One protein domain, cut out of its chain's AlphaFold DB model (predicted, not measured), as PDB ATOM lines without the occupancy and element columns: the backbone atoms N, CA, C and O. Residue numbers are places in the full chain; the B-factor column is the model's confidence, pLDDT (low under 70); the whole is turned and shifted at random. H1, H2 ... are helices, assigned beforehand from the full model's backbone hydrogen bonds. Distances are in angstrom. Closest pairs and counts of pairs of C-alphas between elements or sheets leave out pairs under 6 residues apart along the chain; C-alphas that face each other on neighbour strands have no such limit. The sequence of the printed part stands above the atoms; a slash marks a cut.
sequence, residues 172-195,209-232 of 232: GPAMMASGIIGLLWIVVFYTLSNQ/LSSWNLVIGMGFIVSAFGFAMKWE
ATOM      1  N   GLY A 172      66.988  78.075  58.269       76.25
ATOM      2  CA  GLY A 172      66.610  76.671  58.472       76.25
ATOM      3  C   GLY A 172      67.044  75.753  57.318       76.25
ATOM      4  O   GLY A 172      67.752  74.775  57.561       76.25
ATOM      5  N   PRO A 173      66.682  76.068  56.059       80.19
ATOM      6  CA  PRO A 173      67.148  75.337  54.883       80.19
ATOM      7  C   PRO A 173      68.668  75.347  54.733       80.19
ATOM      8  O   PRO A 173      69.242  74.323  54.373       80.19
ATOM      9  N   ALA A 174      69.330  76.466  55.048       77.81
ATOM     10  CA  ALA A 174      70.783  76.542  55.026       77.81
ATOM     11  C   ALA A 174      71.390  75.537  56.018       77.81
ATOM     12  O   ALA A 174      72.186  74.686  55.631       77.81
ATOM     13  N   MET A 175      70.937  75.526  57.269       74.50
ATOM     14  CA  MET A 175      71.453  74.585  58.267       74.50
ATOM     15  C   MET A 175      71.354  73.113  57.805       74.50
ATOM     16  O   MET A 175      72.295  72.339  58.006       74.50
ATOM     17  N   MET A 176      70.275  72.745  57.099       82.75
ATOM     18  CA  MET A 176      70.107  71.413  56.496       82.75
ATOM     19  C   MET A 176      71.006  71.172  55.278       82.75
ATOM     20  O   MET A 176      71.598  70.099  55.166       82.75
ATOM     21  N   ALA A 177      71.161  72.158  54.391       82.44
ATOM     22  CA  ALA A 177      72.023  72.042  53.220       82.44
ATOM     23  C   ALA A 177      73.484  71.782  53.618       82.44
ATOM     24  O   ALA A 177      74.093  70.865  53.070       82.44
ATOM     25  N   SER A 178      74.024  72.487  54.623       76.38
ATOM     26  CA  SER A 178      75.371  72.185  55.138       76.38
ATOM     27  C   SER A 178      75.487  70.835  55.809       76.38
ATOM     28  O   SER A 178      76.516  70.179  55.664       76.38
ATOM     29  N   GLY A 179      74.458  70.420  56.553       77.94
ATOM     30  CA  GLY A 179      74.465  69.128  57.228       77.94
ATOM     31  C   GLY A 179      74.545  67.986  56.220       77.94
ATOM     32  O   GLY A 179      75.363  67.082  56.373       77.94
ATOM     33  N   ILE A 180      73.755  68.072  55.147       86.69
ATOM     34  CA  ILE A 180      73.723  67.062  54.086       86.69
ATOM     35  C   ILE A 180      74.993  67.119  53.232       86.69
ATOM     36  O   ILE A 180      75.560  66.067  52.964       86.69
ATOM     37  N   ILE A 181      75.491  68.306  52.855       84.06
ATOM     38  CA  ILE A 181      76.764  68.434  52.118       84.06
ATOM     39  C   ILE A 181      77.928  67.860  52.935       84.06
ATOM     40  O   ILE A 181      78.745  67.112  52.399       84.06
ATOM     41  N   GLY A 182      77.988  68.169  54.234       78.12
ATOM     42  CA  GLY A 182      79.024  67.662  55.130       78.12
ATOM     43  C   GLY A 182      78.961  66.146  55.295       78.12
ATOM     44  O   GLY A 182      79.987  65.467  55.246       78.12
ATOM     45  N   LEU A 183      77.745  65.612  55.432       84.31
ATOM     46  CA  LEU A 183      77.504  64.180  55.560       84.31
ATOM     47  C   LEU A 183      77.806  63.417  54.263       84.31
ATOM     48  O   LEU A 183      78.442  62.368  54.291       84.31
ATOM     49  N   LEU A 184      77.381  63.937  53.115       84.62
ATOM     50  CA  LEU A 184      77.609  63.294  51.824       84.62
ATOM     51  C   LEU A 184      79.106  63.277  51.489       84.62
ATOM     52  O   LEU A 184      79.614  62.295  50.953       84.62
ATOM     53  N   TRP A 185      79.838  64.311  51.902       76.81
ATOM     54  CA  TRP A 185      81.277  64.391  51.703       76.81
ATOM     55  C   TRP A 185      82.078  63.358  52.490       76.81
ATOM     56  O   TRP A 185      82.927  62.677  51.915       76.81
ATOM     57  N   ILE A 186      81.816  63.217  53.796       79.06
ATOM     58  CA  ILE A 186      82.536  62.228  54.608       79.06
ATOM     59  C   ILE A 186      82.258  60.813  54.083       79.06
ATOM     60  O   ILE A 186      83.175  60.001  54.046       79.06
ATOM     61  N   VAL A 187      81.041  60.534  53.595       84.31
ATOM     62  CA  VAL A 187      80.685  59.244  52.979       84.31
ATOM     63  C   VAL A 187      81.475  59.000  51.696       84.31
ATOM     64  O   VAL A 187      82.036  57.917  51.533       84.31
ATOM     65  N   VAL A 188      81.561  59.993  50.807       78.12
ATOM     66  CA  VAL A 188      82.327  59.903  49.552       78.12
ATOM     67  C   VAL A 188      83.824  59.736  49.836       78.12
ATOM     68  O   VAL A 188      84.432  58.792  49.337       78.12
ATOM     69  N   PHE A 189      84.415  60.560  50.710       71.25
ATOM     70  CA  PHE A 189      85.821  60.426  51.119       71.25
ATOM     71  C   PHE A 189      86.105  59.063  51.758       71.25
ATOM     72  O   PHE A 189      87.111  58.426  51.446       71.25
ATOM     73  N   TYR A 190      85.215  58.595  52.635       70.62
ATOM     74  CA  TYR A 190      85.388  57.333  53.343       70.62
ATOM     75  C   TYR A 190      85.233  56.128  52.416       70.62
ATOM     76  O   TYR A 190      85.984  55.167  52.553       70.62
ATOM     77  N   THR A 191      84.310  56.162  51.452       73.44
ATOM     78  CA  THR A 191      84.173  55.079  50.467       73.44
ATOM     79  C   THR A 191      85.354  55.050  49.508       73.44
ATOM     80  O   THR A 191      85.936  53.983  49.351       73.44
ATOM     81  N   LEU A 192      85.783  56.195  48.966       66.75
ATOM     82  CA  LEU A 192      86.955  56.297  48.083       66.75
ATOM     83  C   LEU A 192      88.266  55.916  48.790       66.75
ATOM     84  O   LEU A 192      89.100  55.244  48.194       66.75
ATOM     85  N   SER A 193      88.426  56.273  50.070       60.00
ATOM     86  CA  SER A 193      89.617  55.920  50.862       60.00
ATOM     87  C   SER A 193      89.621  54.463  51.340       60.00
ATOM     88  O   SER A 193      90.689  53.877  51.490       60.00
ATOM     89  N   ASN A 194      88.449  53.856  51.579       57.44
ATOM     90  CA  ASN A 194      88.345  52.433  51.937       57.44
ATOM     91  C   ASN A 194      88.296  51.498  50.725       57.44
ATOM     92  O   ASN A 194      88.444  50.291  50.902       57.44
ATOM     93  N   GLN A 195      88.181  52.015  49.495       55.50
ATOM     94  CA  GLN A 195      88.569  51.262  48.296       55.50
ATOM     95  C   GLN A 195      90.108  51.153  48.188       55.50
ATOM     96  O   GLN A 195      90.673  51.223  47.104       55.50
ATOM     97  N   LEU A 209      95.866  59.692  41.271       58.25
ATOM     98  CA  LEU A 209      94.539  59.765  41.900       58.25
ATOM     99  C   LEU A 209      94.618  60.180  43.378       58.25
ATOM    100  O   LEU A 209      93.688  60.809  43.892       58.25
ATOM    101  N   SER A 210      95.740  59.903  44.050       62.28
ATOM    102  CA  SER A 210      96.010  60.394  45.408       62.28
ATOM    103  C   SER A 210      96.048  61.931  45.469       62.28
ATOM    104  O   SER A 210      95.459  62.538  46.368       62.28
ATOM    105  N   SER A 211      96.644  62.584  44.463       62.78
ATOM    106  CA  SER A 211      96.683  64.053  44.369       62.78
ATOM    107  C   SER A 211      95.295  64.676  44.194       62.78
ATOM    108  O   SER A 211      95.001  65.717  44.786       62.78
ATOM    109  N   TRP A 212      94.400  64.029  43.440       73.81
ATOM    110  CA  TRP A 212      93.036  64.532  43.240       73.81
ATOM    111  C   TRP A 212      92.200  64.500  44.533       73.81
ATOM    112  O   TRP A 212      91.429  65.425  44.791       73.81
ATOM    113  N   ASN A 213      92.432  63.518  45.412       72.38
ATOM    114  CA  ASN A 213      91.795  63.445  46.736       72.38
ATOM    115  C   ASN A 213      92.186  64.618  47.655       72.38
ATOM    116  O   ASN A 213      91.362  65.089  48.442       72.38
ATOM    117  N   LEU A 214      93.416  65.130  47.538       74.50
ATOM    118  CA  LEU A 214      93.881  66.308  48.281       74.50
ATOM    119  C   LEU A 214      93.214  67.604  47.804       74.50
ATOM    120  O   LEU A 214      92.814  68.428  48.630       74.50
ATOM    121  N   VAL A 215      93.044  67.774  46.488       80.19
ATOM    122  CA  VAL A 215      92.339  68.931  45.894       80.19
ATOM    123  C   VAL A 215      90.882  68.963  46.352       80.19
ATOM    124  O   VAL A 215      90.360  70.000  46.764       80.19
ATOM    125  N   ILE A 216      90.255  67.794  46.350       75.75
ATOM    126  CA  ILE A 216      88.910  67.541  46.858       75.75
ATOM    127  C   ILE A 216      88.847  67.897  48.355       75.75
ATOM    128  O   ILE A 216      88.017  68.722  48.748       75.75
ATOM    129  N   GLY A 217      89.772  67.394  49.181       74.31
ATOM    130  CA  GLY A 217      89.863  67.727  50.611       74.31
ATOM    131  C   GLY A 217      89.983  69.230  50.890       74.31
ATOM    132  O   GLY A 217      89.292  69.756  51.766       74.31
ATOM    133  N   MET A 218      90.787  69.944  50.099       81.69
ATOM    134  CA  MET A 218      90.910  71.401  50.203       81.69
ATOM    135  C   MET A 218      89.614  72.119  49.786       81.69
ATOM    136  O   MET A 218      89.183  73.060  50.458       81.69
ATOM    137  N   GLY A 219      88.937  71.635  48.740       81.75
ATOM    138  CA  GLY A 219      87.632  72.145  48.307       81.75
ATOM    139  C   GLY A 219      86.550  72.033  49.386       81.75
ATOM    140  O   GLY A 219      85.728  72.939  49.539       81.75
ATOM    141  N   PHE A 220      86.580  70.975  50.198       76.19
ATOM    142  CA  PHE A 220      85.621  70.797  51.289       76.19
ATOM    143  C   PHE A 220      85.858  71.724  52.477       76.19
ATOM    144  O   PHE A 220      84.891  72.247  53.029       76.19
ATOM    145  N   ILE A 221      87.117  71.992  52.836       79.62
ATOM    146  CA  ILE A 221      87.433  72.985  53.871       79.62
ATOM    147  C   ILE A 221      86.905  74.363  53.445       79.62
ATOM    148  O   ILE A 221      86.231  75.032  54.230       79.62
ATOM    149  N   VAL A 222      87.117  74.759  52.185       83.50
ATOM    150  CA  VAL A 222      86.604  76.029  51.636       83.50
ATOM    151  C   VAL A 222      85.073  76.063  51.611       83.50
ATOM    152  O   VAL A 222      84.482  77.068  52.005       83.50
ATOM    153  N   SER A 223      84.417  74.970  51.208       78.12
ATOM    154  CA  SER A 223      82.951  74.865  51.206       78.12
ATOM    155  C   SER A 223      82.363  74.970  52.621       78.12
ATOM    156  O   SER A 223      81.411  75.721  52.845       78.12
ATOM    157  N   ALA A 224      82.981  74.309  53.605       71.88
ATOM    158  CA  ALA A 224      82.586  74.387  55.010       71.88
ATOM    159  C   ALA A 224      82.737  75.809  55.580       71.88
ATOM    160  O   ALA A 224      81.833  76.302  56.256       71.88
ATOM    161  N   PHE A 225      83.836  76.504  55.260       79.06
ATOM    162  CA  PHE A 225      84.028  77.904  55.651       79.06
ATOM    163  C   PHE A 225      83.047  78.855  54.951       79.06
ATOM    164  O   PHE A 225      82.480  79.729  55.605       79.06
ATOM    165  N   GLY A 226      82.802  78.679  53.649       78.12
ATOM    166  CA  GLY A 226      81.830  79.482  52.899       78.12
ATOM    167  C   GLY A 226      80.413  79.343  53.456       78.12
ATOM    168  O   GLY A 226      79.683  80.329  53.568       78.12
ATOM    169  N   PHE A 227      80.057  78.140  53.899       71.25
ATOM    170  CA  PHE A 227      78.783  77.900  54.559       71.25
ATOM    171  C   PHE A 227      78.697  78.551  55.945       71.25
ATOM    172  O   PHE A 227      77.669  79.126  56.305       71.25
ATOM    173  N   ALA A 228      79.787  78.513  56.712       68.81
ATOM    174  CA  ALA A 228      79.861  79.143  58.027       68.81
ATOM    175  C   ALA A 228      79.785  80.681  57.970       68.81
ATOM    176  O   ALA A 228      79.394  81.294  58.959       68.81
ATOM    177  N   MET A 229      80.120  81.304  56.835       71.69
ATOM    178  CA  MET A 229      80.071  82.763  56.656       71.69
ATOM    179  C   MET A 229      78.732  83.284  56.113       71.69
ATOM    180  O   MET A 229      78.501  84.491  56.125       71.69
ATOM    181  N   LYS A 230      77.818  82.416  55.658       63.41
ATOM    182  CA  LYS A 230      76.515  82.851  55.132       63.41
ATOM    183  C   LYS A 230      75.485  82.998  56.257       63.41
ATOM    184  O   LYS A 230      74.595  82.163  56.398       63.41
ATOM    185  N   TRP A 231      75.571  84.088  57.019       63.50
ATOM    186  CA  TRP A 231      74.576  84.441  58.045       63.50
ATOM    187  C   TRP A 231      74.216  85.919  58.024       63.50
ATOM    188  O   TRP A 231      74.321  86.600  59.036       63.50
ATOM    189  N   GLU A 232      73.750  86.372  56.863       53.16
ATOM    190  CA  GLU A 232      73.009  87.623  56.672       53.16
ATOM    191  C   GLU A 232      71.926  87.396  55.611       53.16
ATOM    192  O   GLU A 232      72.233  86.779  54.550       53.16
TER     193      GLU A 232
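What this domain is: This is residues 172 to 195 and 209 to 232 of the 232 residues of the protein "Cell division protein CrgA" of Aeromicrobium sp. A1-2 (UniProt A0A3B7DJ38). Two long helices, H1 and H2, lie side by side and run opposite ways, nearly parallel in line, and make a slender rod with a short tail, residues 230 to 232, after H2. They meet along a part of their lengths alone, residues 178 to 185 of H1 and 220 to 227 of H2, and of the 14 residues between them in the chain 13 are not printed. The printed part has 48 residues with two named helices, H1 then H2, and no named strand; its class is all helix. It is loose, with a radius of gyration of the C-alphas of 12.3 A, and its C-alphas span 38 by 16 by 8 A.

How they stand to each other: Begin with H1, residues 172 to 194, the longest helix, and look from it to H2, residues 209 to 229. The two touch, with 4 pairs of C-alphas within 8 A. The closest C-alphas are those of Ser 178 and Phe 227, 6.7 A apart. H1 touches H2 with residues 178 to 185 alone, and H2 touches H1 with residues 220 to 227 alone. Their lines stand at a shallow tilt of 15 degrees, opposite ways, and their centres are 11.7 A apart. In H1 every O i to N i+4 pair is within hydrogen-bond range; in H2 16 of 17 are.

Where its parts are: Find C-alpha 172 at (66.610, 76.671, 58.472); from there H1 runs 33.2 A to C-alpha 194 at (88.345, 52.433, 51.937). Then find C-alpha 209 at (94.539, 59.765, 41.900), where H2 begins; it runs 30.9 A to C-alpha 229 at (80.071, 82.763, 56.656).

The domain as a whole: The two C-alphas farthest apart, those of Gln 195 and Glu 232, are 40.4 A from each other. Look for the cut after Gln 195: residues 196 to 208 are not printed, and C-alphas 195 and 209 are 12.2 A apart across it. Glu 232 is the chain's last residue. The mean pLDDT of the printed part of this model is 74.1, and residues 192 to 195, 209 to 211, 228 and 230 to 232 are under 70.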